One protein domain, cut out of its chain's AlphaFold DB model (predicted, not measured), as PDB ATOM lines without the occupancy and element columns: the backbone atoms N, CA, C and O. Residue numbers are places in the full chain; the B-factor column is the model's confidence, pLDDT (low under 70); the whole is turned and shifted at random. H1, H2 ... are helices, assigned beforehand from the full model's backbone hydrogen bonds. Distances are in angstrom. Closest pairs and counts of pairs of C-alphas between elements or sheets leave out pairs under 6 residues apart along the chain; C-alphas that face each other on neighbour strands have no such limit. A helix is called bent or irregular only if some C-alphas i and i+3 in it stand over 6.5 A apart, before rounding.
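Overview. This is residues 2 to 81 of the 361 residues of the protein "Malonate transporter subunit MadM" of Pseudomonas syringae pv. actinidiae ICMP 19096 (UniProt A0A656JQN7). Two long helices, H2 and H3, make a V, meeting near the link of residues 36 to 41, and the short helix H4 and the helix H5 fill the mouth of the V, H4 on the H3 side and H5 across the beginning of H2. H1 turns off at the far end of H2, at the mouth of the V. The printed part has 80 residues with five named helices, H1 to H5 in chain order, and no named strand; the class is all helix. The whole is only just compact, close to loose, with a radius of gyration of the C-alphas of 14.0 A, and it spans 40 by 27 by 22 A.

Arrangement. H1, residues 2 to 11, and H2, residues 13 to 35, are close but not clearly touching; their closest C-alphas, those of Leu 9 and Thr 16, are 6.0 A apart. Their lines are about perpendicular at 72 degrees, only just so. H2 touches H3, residues 42 to 61, with residues 24 to 32 alone, and H3 touches it with residues 42 to 50 alone. The closest C-alphas are those of Val 29 and Gly 42, 4.8 A apart, and the two run opposite ways at a steep tilt of 54 degrees. H3 touches H4, residues 66 to 69, with residues 53 to 61 alone, closest at the C-alphas of Gly 58 and Gly 66, 3.8 A. H4 and H5, residues 71 to 81, touch only at the corner by their link, closest at the C-alphas of Ala 68 and Ser 74, 4.4 A. H5 is the hub, touching three other helices. H2 touches it with residues 13 to 18 alone, closest at the C-alphas of Gly 13 and Gly 75, 4.4 A, about perpendicular at 75 degrees. H1 and H5 only just touch, only at their ends, with 3 pairs of C-alphas within 8 A; the closest are Glu 10 and Leu 72, 5.7 A. H1 and H3 are apart, and so are H3 and H5. In H1, H2 and H3 every O i to N i+4 pair is within hydrogen-bond range, in H5 4 of 7 are, and H4 is too short for such a pair.

Along the chain. H1 begins at C-alpha 2, at (-7.520, 79.428, 10.746), and is 14.2 A long. H2 is 31.9 A long and H3 28.4 A; H3 begins at C-alpha 42, at (-30.041, 67.452, 29.424). H4 has four residues. H5 is 16.1 A long and ends at C-alpha 81, at (-36.229, 77.282, 11.393); it is irregular, with C-alphas 72 and 75 at 7.6 A.

Size, cuts and confidence. The two C-alphas farthest apart are those of Asp 3 and Arg 39, 42.3 A. The printed part has no cut. The link from H2 to H3 is short, the other three are tight, and no link is long. The mean pLDDT of the printed part is 79.5; residues 2 to 11, 35 to 39 and 72 are under 70.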
ATOM      1  N   TRP A   2      -6.221  78.855  10.385       67.19
ATOM      2  CA  TRP A   2      -7.520  79.428  10.746       67.19
ATOM      3  C   TRP A   2      -8.330  79.944   9.545       67.19
ATOM      4  O   TRP A   2      -9.485  79.565   9.432       67.19
ATOM      5  N   ASP A   3      -7.713  80.612   8.562       68.38
ATOM      6  CA  ASP A   3      -8.426  81.094   7.358       68.38
ATOM      7  C   ASP A   3      -8.979  79.979   6.450       68.38
ATOM      8  O   ASP A   3      -9.935  80.184   5.709       68.38
ATOM      9  N   LEU A   4      -8.369  78.785   6.472       69.56
ATOM     10  CA  LEU A   4      -8.848  77.620   5.709       69.56
ATOM     11  C   LEU A   4     -10.055  76.973   6.395       69.56
ATOM     12  O   LEU A   4     -10.970  76.508   5.721       69.56
ATOM     13  N   ILE A   5     -10.048  76.958   7.730       67.81
ATOM     14  CA  ILE A   5     -11.178  76.504   8.542       67.81
ATOM     15  C   ILE A   5     -12.328  77.501   8.389       67.81
ATOM     16  O   ILE A   5     -13.445  77.083   8.119       67.81
ATOM     17  N   GLU A   6     -12.052  78.801   8.465       66.12
ATOM     18  CA  GLU A   6     -13.044  79.866   8.308       66.12
ATOM     19  C   GLU A   6     -13.708  79.818   6.927       66.12
ATOM     20  O   GLU A   6     -14.919  79.641   6.849       66.12
ATOM     21  N   LYS A   7     -12.928  79.783   5.836       64.50
ATOM     22  CA  LYS A   7     -13.476  79.636   4.474       64.50
ATOM     23  C   LYS A   7     -14.235  78.322   4.260       64.50
ATOM     24  O   LYS A   7     -15.224  78.290   3.529       64.50
ATOM     25  N   GLY A   8     -13.794  77.226   4.886       64.38
ATOM     26  CA  GLY A   8     -14.477  75.929   4.817       64.38
ATOM     27  C   GLY A   8     -15.809  75.897   5.579       64.38
ATOM     28  O   GLY A   8     -16.766  75.272   5.114       64.38
ATOM     29  N   LEU A   9     -15.877  76.589   6.722       62.47
ATOM     30  CA  LEU A   9     -17.074  76.735   7.556       62.47
ATOM     31  C   LEU A   9     -18.066  77.746   6.970       62.47
ATOM     32  O   LEU A   9     -19.270  77.516   7.054       62.47
ATOM     33  N   GLU A  10     -17.579  78.819   6.343       62.78
ATOM     34  CA  GLU A  10     -18.407  79.791   5.620       62.78
ATOM     35  C   GLU A  10     -19.103  79.147   4.419       62.78
ATOM     36  O   GLU A  10     -20.283  79.400   4.176       62.78
ATOM     37  N   HIS A  11     -18.413  78.253   3.705       68.00
ATOM     38  CA  HIS A  11     -19.020  77.553   2.577       68.00
ATOM     39  C   HIS A  11     -20.048  76.494   3.015       68.00
ATOM     40  O   HIS A  11     -20.969  76.183   2.262       68.00
ATOM     41  N   ASN A  12     -19.934  75.974   4.244       78.81
ATOM     42  CA  ASN A  12     -20.788  74.909   4.776       78.81
ATOM     43  C   ASN A  12     -21.464  75.287   6.104       78.81
ATOM     44  O   ASN A  12     -21.376  74.551   7.090       78.81
ATOM     45  N   GLY A  13     -22.205  76.399   6.121       81.44
ATOM     46  CA  GLY A  13     -22.886  76.889   7.328       81.44
ATOM     47  C   GLY A  13     -23.789  75.856   8.026       81.44
ATOM     48  O   GLY A  13     -23.915  75.872   9.249       81.44
ATOM     49  N   LEU A  14     -24.377  74.910   7.280       82.50
ATOM     50  CA  LEU A  14     -25.173  73.809   7.840       82.50
ATOM     51  C   LEU A  14     -24.338  72.817   8.667       82.50
ATOM     52  O   LEU A  14     -24.760  72.414   9.749       82.50
ATOM     53  N   ILE A  15     -23.150  72.437   8.191       85.94
ATOM     54  CA  ILE A  15     -22.266  71.502   8.906       85.94
ATOM     55  C   ILE A  15     -21.784  72.152  10.204       85.94
ATOM     56  O   ILE A  15     -21.815  71.526  11.265       85.94
ATOM     57  N   THR A  16     -21.421  73.434  10.134       84.88
ATOM     58  CA  THR A  16     -21.053  74.255  11.293       84.88
ATOM     59  C   THR A  16     -22.185  74.309  12.319       84.88
ATOM     60  O   THR A  16     -21.943  74.123  13.512       84.88
ATOM     61  N   ALA A  17     -23.433  74.481  11.869       86.88
ATOM     62  CA  ALA A  17     -24.609  74.492  12.736       86.88
ATOM     63  C   ALA A  17     -24.826  73.152  13.458       86.88
ATOM     64  O   ALA A  17     -25.012  73.137  14.676       86.88
ATOM     65  N   PHE A  18     -24.741  72.024  12.745       87.50
ATOM     66  CA  PHE A  18     -24.861  70.696  13.356       87.50
ATOM     67  C   PHE A  18     -23.735  70.407  14.352       87.50
ATOM     68  O   PHE A  18     -24.001  69.894  15.442       87.50
ATOM     69  N   ALA A  19     -22.492  70.766  14.019       89.62
ATOM     70  CA  ALA A  19     -21.356  70.619  14.923       89.62
ATOM     71  C   ALA A  19     -21.549  71.454  16.200       89.62
ATOM     72  O   ALA A  19     -21.382  70.945  17.309       89.62
ATOM     73  N   PHE A  20     -21.978  72.710  16.055       88.50
ATOM     74  CA  PHE A  20     -22.224  73.615  17.173       88.50
ATOM     75  C   PHE A  20     -23.355  73.125  18.088       88.50
ATOM     76  O   PHE A  20     -23.179  73.046  19.305       88.50
ATOM     77  N   VAL A  21     -24.493  72.709  17.519       89.25
ATOM     78  CA  VAL A  21     -25.605  72.138  18.297       89.25
ATOM     79  C   VAL A  21     -25.199  70.825  18.975       89.25
ATOM     80  O   VAL A  21     -25.563  70.598  20.130       89.25
ATOM     81  N   GLY A  22     -24.387  69.994  18.314       89.88
ATOM     82  CA  GLY A  22     -23.808  68.786  18.906       89.88
ATOM     83  C   GLY A  22     -22.928  69.082  20.125       89.88
ATOM     84  O   GLY A  22     -23.067  68.422  21.157       89.88
ATOM     85  N   ILE A  23     -22.083  70.116  20.048       92.00
ATOM     86  CA  ILE A  23     -21.252  70.574  21.170       92.00
ATOM     87  C   ILE A  23     -22.129  71.075  22.322       92.00
ATOM     88  O   ILE A  23     -21.924  70.652  23.460       92.00
ATOM     89  N   ILE A  24     -23.136  71.913  22.046       91.25
ATOM     90  CA  ILE A  24     -24.067  72.401  23.076       91.25
ATOM     91  C   ILE A  24     -24.764  71.228  23.763       91.25
ATOM     92  O   ILE A  24     -24.855  71.200  24.992       91.25
ATOM     93  N   MET A  25     -25.230  70.239  22.999       90.06
ATOM     94  CA  MET A  25     -25.899  69.067  23.556       90.06
ATOM     95  C   MET A  25     -24.953  68.247  24.440       90.06
ATOM     96  O   MET A  25     -25.324  67.857  25.549       90.06
ATOM     97  N   TRP A  26     -23.715  68.031  23.994       91.06
ATOM     98  CA  TRP A  26     -22.698  67.331  24.775       91.06
ATOM     99  C   TRP A  26     -22.393  68.052  26.094       91.06
ATOM    100  O   TRP A  26     -22.477  67.440  27.162       91.06
ATOM    101  N   VAL A  27     -22.141  69.365  26.038       90.00
ATOM    102  CA  VAL A  27     -21.926  70.207  27.226       90.00
ATOM    103  C   VAL A  27     -23.137  70.147  28.157       90.00
ATOM    104  O   VAL A  27     -22.973  69.994  29.364       90.00
ATOM    105  N   SER A  28     -24.354  70.177  27.614       87.50
ATOM    106  CA  SER A  28     -25.593  70.130  28.400       87.50
ATOM    107  C   SER A  28     -25.773  68.806  29.142       87.50
ATOM    108  O   SER A  28     -26.215  68.792  30.291       87.50
ATOM    109  N   VAL A  29     -25.390  67.680  28.530       84.31
ATOM    110  CA  VAL A  29     -25.418  66.363  29.186       84.31
ATOM    111  C   VAL A  29     -24.347  66.262  30.273       84.31
ATOM    112  O   VAL A  29     -24.621  65.735  31.355       84.31
ATOM    113  N   VAL A  30     -23.141  66.782  30.027       86.44
ATOM    114  CA  VAL A  30     -22.073  66.837  31.040       86.44
ATOM    115  C   VAL A  30     -22.501  67.714  32.221       86.44
ATOM    116  O   VAL A  30     -22.363  67.304  33.378       86.44
ATOM    117  N   LEU A  31     -23.090  68.876  31.939       83.69
ATOM    118  CA  LEU A  31     -23.566  69.818  32.946       83.69
ATOM    119  C   LEU A  31     -24.751  69.255  33.744       83.69
ATOM    120  O   LEU A  31     -24.760  69.363  34.966       83.69
ATOM    121  N   SER A  32     -25.694  68.565  33.093       79.75
ATOM    122  CA  SER A  32     -26.806  67.860  33.757       79.75
ATOM    123  C   SER A  32     -26.307  66.859  34.810       79.75
ATOM    124  O   SER A  32     -26.814  66.821  35.938       79.75
ATOM    125  N   LYS A  33     -25.261  66.088  34.477       76.19
ATOM    126  CA  LYS A  33     -24.659  65.098  35.385       76.19
ATOM    127  C   LYS A  33     -23.909  65.745  36.547       76.19
ATOM    128  O   LYS A  33     -24.013  65.259  37.670       76.19
ATOM    129  N   ARG A  34     -23.159  66.823  36.288       77.31
ATOM    130  CA  ARG A  34     -22.341  67.515  37.300       77.31
ATOM    131  C   ARG A  34     -23.161  68.403  38.237       77.31
ATOM    132  O   ARG A  34     -22.856  68.441  39.421       77.31
ATOM    133  N   LEU A  35     -24.171  69.109  37.723       67.12
ATOM    134  CA  LEU A  35     -24.873  70.164  38.460       67.12
ATOM    135  C   LEU A  35     -26.201  69.694  39.065       67.12
ATOM    136  O   LEU A  35     -26.570  70.130  40.149       67.12
ATOM    137  N   THR A  36     -26.936  68.809  38.381       62.47
ATOM    138  CA  THR A  36     -28.312  68.444  38.780       62.47
ATOM    139  C   THR A  36     -28.453  66.999  39.271       62.47
ATOM    140  O   THR A  36     -29.572  66.516  39.453       62.47
ATOM    141  N   PHE A  37     -27.339  66.281  39.476       62.66
ATOM    142  CA  PHE A  37     -27.325  64.860  39.866       62.66
ATOM    143  C   PHE A  37     -28.263  63.986  39.003       62.66
ATOM    144  O   PHE A  37     -28.834  63.006  39.479       62.66
ATOM    145  N   GLY A  38     -28.474  64.367  37.735       62.09
ATOM    146  CA  GLY A  38     -29.354  63.662  36.799       62.09
ATOM    147  C   GLY A  38     -30.866  63.862  36.984       62.09
ATOM    148  O   GLY A  38     -31.629  63.156  36.332       62.09
ATOM    149  N   ARG A  39     -31.341  64.800  37.824       66.69
ATOM    150  CA  ARG A  39     -32.793  65.058  37.971       66.69
ATOM    151  C   ARG A  39     -33.427  65.824  36.806       66.69
ATOM    152  O   ARG A  39     -34.623  65.674  36.580       66.69
ATOM    153  N   VAL A  40     -32.659  66.650  36.093       70.81
ATOM    154  CA  VAL A  40     -33.151  67.480  34.981       70.81
ATOM    155  C   VAL A  40     -32.617  66.943  33.659       70.81
ATOM    156  O   VAL A  40     -31.416  66.702  33.513       70.81
ATOM    157  N   HIS A  41     -33.518  66.780  32.688       73.75
ATOM    158  CA  HIS A  41     -33.198  66.335  31.333       73.75
ATOM    159  C   HIS A  41     -32.164  67.260  30.678       73.75
ATOM    160  O   HIS A  41     -32.354  68.475  30.631       73.75
ATOM    161  N   GLY A  42     -31.094  66.686  30.109       79.38
ATOM    162  CA  GLY A  42     -30.041  67.452  29.424       79.38
ATOM    163  C   GLY A  42     -30.570  68.345  28.293       79.38
ATOM    164  O   GLY A  42     -30.042  69.430  28.079       79.38
ATOM    165  N   SER A  43     -31.670  67.946  27.643       81.38
ATOM    166  CA  SER A  43     -32.350  68.751  26.620       81.38
ATOM    167  C   SER A  43     -32.880  70.089  27.158       81.38
ATOM    168  O   SER A  43     -32.737  71.103  26.483       81.38
ATOM    169  N   ALA A  44     -33.410  70.138  28.387       80.00
ATOM    170  CA  ALA A  44     -33.908  71.384  28.973       80.00
ATOM    171  C   ALA A  44     -32.773  72.395  29.210       80.00
ATOM    172  O   ALA A  44     -32.928  73.585  28.946       80.00
ATOM    173  N   ILE A  45     -31.607  71.911  29.645       85.00
ATOM    174  CA  ILE A  45     -30.404  72.735  29.832       85.00
ATOM    175  C   ILE A  45     -29.894  73.251  28.481       85.00
ATOM    176  O   ILE A  45     -29.558  74.429  28.370       85.00
ATOM    177  N   ALA A  46     -29.905  72.407  27.444       88.12
ATOM    178  CA  ALA A  46     -29.512  72.804  26.093       88.12
ATOM    179  C   ALA A  46     -30.392  73.934  25.543       88.12
ATOM    180  O   ALA A  46     -29.871  74.877  24.952       88.12
ATOM    181  N   ILE A  47     -31.707  73.874  25.782       87.94
ATOM    182  CA  ILE A  47     -32.645  74.933  25.386       87.94
ATOM    183  C   ILE A  47     -32.283  76.253  26.078       87.94
ATOM    184  O   ILE A  47     -32.159  77.274  25.408       87.94
ATOM    185  N   VAL A  48     -32.055  76.238  27.395       88.00
ATOM    186  CA  VAL A  48     -31.691  77.451  28.150       88.00
ATOM    187  C   VAL A  48     -30.370  78.044  27.655       88.00
ATOM    188  O   VAL A  48     -30.299  79.247  27.417       88.00
ATOM    189  N   ILE A  49     -29.345  77.213  27.441       89.94
ATOM    190  CA  ILE A  49     -28.057  77.658  26.884       89.94
ATOM    191  C   ILE A  49     -28.255  78.260  25.487       89.94
ATOM    192  O   ILE A  49     -27.710  79.324  25.200       89.94
ATOM    193  N   GLY A  50     -29.070  77.625  24.640       89.38
ATOM    194  CA  GLY A  50     -29.417  78.132  23.314       89.38
ATOM    195  C   GLY A  50     -30.114  79.494  23.356       89.38
ATOM    196  O   GLY A  50     -29.750  80.376  22.584       89.38
ATOM    197  N   LEU A  51     -31.055  79.705  24.284       88.06
ATOM    198  CA  LEU A  51     -31.725  80.999  24.473       88.06
ATOM    199  C   LEU A  51     -30.754  82.085  24.948       88.06
ATOM    200  O   LEU A  51     -30.794  83.200  24.432       88.06
ATOM    201  N   ILE A  52     -29.865  81.763  25.893       90.38
ATOM    202  CA  ILE A  52     -28.834  82.698  26.368       90.38
ATOM    203  C   ILE A  52     -27.910  83.086  25.212       90.38
ATOM    204  O   ILE A  52     -27.655  84.268  25.000       90.38
ATOM    205  N   LEU A  53     -27.445  82.108  24.433       88.44
ATOM    206  CA  LEU A  53     -26.596  82.355  23.270       88.44
ATOM    207  C   LEU A  53     -27.317  83.170  22.189       88.44
ATOM    208  O   LEU A  53     -26.702  84.049  21.597       88.44
ATOM    209  N   ALA A  54     -28.607  82.919  21.947       86.12
ATOM    210  CA  ALA A  54     -29.413  83.703  21.013       86.12
ATOM    211  C   ALA A  54     -29.557  85.162  21.468       86.12
ATOM    212  O   ALA A  54     -29.422  86.070  20.648       86.12
ATOM    213  N   TRP A  55     -29.772  85.382  22.768       86.62
ATOM    214  CA  TRP A  55     -29.835  86.717  23.357       86.62
ATOM    215  C   TRP A  55     -28.491  87.445  23.254       86.62
ATOM    216  O   TRP A  55     -28.444  88.551  22.721       86.62
ATOM    217  N   VAL A  56     -27.387  86.801  23.653       87.56
ATOM    218  CA  VAL A  56     -26.030  87.360  23.513       87.56
ATOM    219  C   VAL A  56     -25.724  87.669  22.045       87.56
ATOM    220  O   VAL A  56     -25.288  88.775  21.732       87.56
ATOM    221  N   GLY A  57     -26.024  86.736  21.137       83.69
ATOM    222  CA  GLY A  57     -25.848  86.912  19.696       83.69
ATOM    223  C   GLY A  57     -26.596  88.130  19.157       83.69
ATOM    224  O   GLY A  57     -25.993  88.933  18.456       83.69
ATOM    225  N   GLY A  58     -27.859  88.321  19.554       82.19
ATOM    226  CA  GLY A  58     -28.659  89.485  19.157       82.19
ATOM    227  C   GLY A  58     -28.158  90.805  19.748       82.19
ATOM    228  O   GLY A  58     -28.128  91.817  19.054       82.19
ATOM    229  N   THR A  59     -27.701  90.809  21.006       84.38
ATOM    230  CA  THR A  59     -27.142  92.027  21.626       84.38
ATOM    231  C   THR A  59     -25.821  92.468  20.995       84.38
ATOM    232  O   THR A  59     -25.558  93.665  20.933       84.38
ATOM    233  N   LEU A  60     -25.002  91.528  20.509       83.62
ATOM    234  CA  LEU A  60     -23.712  91.825  19.879       83.62
ATOM    235  C   LEU A  60     -23.858  92.299  18.429       83.62
ATOM    236  O   LEU A  60     -23.113  93.179  18.005       83.62
ATOM    237  N   THR A  61     -24.794  91.731  17.664       79.19
ATOM    238  CA  THR A  61     -25.027  92.119  16.262       79.19
ATOM    239  C   THR A  61     -25.979  93.304  16.116       79.19
ATOM    240  O   THR A  61     -26.023  93.914  15.051       79.19
ATOM    241  N   GLY A  62     -26.763  93.626  17.152       75.94
ATOM    242  CA  GLY A  62     -27.851  94.607  17.076       75.94
ATOM    243  C   GLY A  62     -28.986  94.186  16.131       75.94
ATOM    244  O   GLY A  62     -29.856  94.995  15.808       75.94
ATOM    245  N   GLY A  63     -28.961  92.936  15.656       72.44
ATOM    246  CA  GLY A  63     -29.917  92.378  14.713       72.44
ATOM    247  C   GLY A  63     -31.122  91.728  15.395       72.44
ATOM    248  O   GLY A  63     -31.141  91.476  16.599       72.44
ATOM    249  N   GLN A  64     -32.164  91.466  14.606       71.12
ATOM    250  CA  GLN A  64     -33.438  90.908  15.084       71.12
ATOM    251  C   GLN A  64     -33.484  89.366  15.035       71.12
ATOM    252  O   GLN A  64     -34.451  88.772  15.504       71.12
ATOM    253  N   LYS A  65     -32.472  88.694  14.461       70.38
ATOM    254  CA  LYS A  65     -32.458  87.231  14.246       70.38
ATOM    255  C   LYS A  65     -31.462  86.499  15.155       70.38
ATOM    256  O   LYS A  65     -31.264  85.289  15.013       70.38
ATOM    257  N   GLY A  66     -30.866  87.198  16.121       79.75
ATOM    258  CA  GLY A  66     -30.007  86.608  17.148       79.75
ATOM    259  C   GLY A  66     -28.702  86.059  16.569       79.75
ATOM    260  O   GLY A  66     -28.022  86.725  15.794       79.75
ATOM    261  N   LEU A  67     -28.356  84.814  16.915       76.19
ATOM    262  CA  LEU A  67     -27.157  84.135  16.395       76.19
ATOM    263  C   LEU A  67     -27.136  83.996  14.867       76.19
ATOM    264  O   LEU A  67     -26.060  83.893  14.288       76.19
ATOM    265  N   ALA A  68     -28.300  83.990  14.213       77.81
ATOM    266  CA  ALA A  68     -28.385  83.841  12.763       77.81
ATOM    267  C   ALA A  68     -27.925  85.093  11.995       77.81
ATOM    268  O   ALA A  68     -27.708  85.007  10.789       77.81
ATOM    269  N   ASP A  69     -27.759  86.236  12.675       73.69
ATOM    270  CA  ASP A  69     -27.240  87.463  12.060       73.69
ATOM    271  C   ASP A  69     -25.711  87.428  11.865       73.69
ATOM    272  O   ASP A  69     -25.162  88.239  11.123       73.69
ATOM    273  N   ILE A  70     -25.009  86.470  12.481       77.12
ATOM    274  CA  ILE A  70     -23.573  86.253  12.268       77.12
ATOM    275  C   ILE A  70     -23.392  85.323  11.061       77.12
ATOM    276  O   ILE A  70     -23.945  84.223  11.038       77.12
ATOM    277  N   THR A  71     -22.576  85.716  10.077       73.69
ATOM    278  CA  THR A  71     -22.337  84.951   8.832       73.69
ATOM    279  C   THR A  71     -21.914  83.502   9.090       73.69
ATOM    280  O   THR A  71     -22.489  82.584   8.507       73.69
ATOM    281  N   LEU A  72     -21.003  83.285  10.043       69.62
ATOM    282  CA  LEU A  72     -20.541  81.960  10.491       69.62
ATOM    283  C   LEU A  72     -21.656  81.069  11.076       69.62
ATOM    284  O   LEU A  72     -21.540  79.844  11.064       69.62
ATOM    285  N   PHE A  73     -22.739  81.666  11.577       77.12
ATOM    286  CA  PHE A  73     -23.843  80.977  12.252       77.12
ATOM    287  C   PHE A  73     -25.184  81.096  11.514       77.12
ATOM    288  O   PHE A  73     -26.202  80.612  12.010       77.12
ATOM    289  N   SER A  74     -25.195  81.642  10.296       78.81
ATOM    290  CA  SER A  74     -26.391  81.740   9.445       78.81
ATOM    291  C   SER A  74     -27.075  80.377   9.241       78.81
ATOM    292  O   SER A  74     -28.303  80.257   9.289       78.81
ATOM    293  N   GLY A  75     -26.278  79.303   9.148       81.44
ATOM    294  CA  GLY A  75     -26.782  77.933   9.063       81.44
ATOM    295  C   GLY A  75     -27.605  77.481  10.275       81.44
ATOM    296  O   GLY A  75     -28.484  76.640  10.113       81.44
ATOM    297  N   ILE A  76     -27.399  78.059  11.467       85.69
ATOM    298  CA  ILE A  76     -28.198  77.754  12.667       85.69
ATOM    299  C   ILE A  76     -29.629  78.268  12.499       85.69
ATOM    300  O   ILE A  76     -30.569  77.575  12.883       85.69
ATOM    301  N   GLY A  77     -29.810  79.444  11.888       83.75
ATOM    302  CA  GLY A  77     -31.137  79.996  11.605       83.75
ATOM    303  C   GLY A  77     -31.909  79.159  10.584       83.75
ATOM    304  O   GLY A  77     -33.086  78.867  10.785       83.75
ATOM    305  N   LEU A  78     -31.230  78.713   9.521       83.19
ATOM    306  CA  LEU A  78     -31.821  77.835   8.506       83.19
ATOM    307  C   LEU A  78     -32.185  76.462   9.096       83.19
ATOM    308  O   LEU A  78     -33.306  75.983   8.926       83.19
ATOM    309  N   MET A  79     -31.244  75.858   9.832       85.44
ATOM    310  CA  MET A  79     -31.411  74.558  10.473       85.44
ATOM    311  C   MET A  79     -32.538  74.603  11.517       85.44
ATOM    312  O   MET A  79     -33.466  73.805  11.448       85.44
ATOM    313  N   GLY A  80     -32.495  75.553  12.453       79.31
ATOM    314  CA  GLY A  80     -33.460  75.687  13.551       79.31
ATOM    315  C   GLY A  80     -34.827  76.260  13.161       79.31
ATOM    316  O   GLY A  80     -35.734  76.262  13.991       79.31
ATOM    317  N   GLY A  81     -34.980  76.751  11.929       79.56
ATOM    318  CA  GLY A  81     -36.229  77.282  11.393       79.56
ATOM    319  C   GLY A  81     -37.150  76.193  10.833       79.56
ATOM    320  O   GLY A  81     -37.477  75.209  11.494       79.56
TER     321      GLY A  81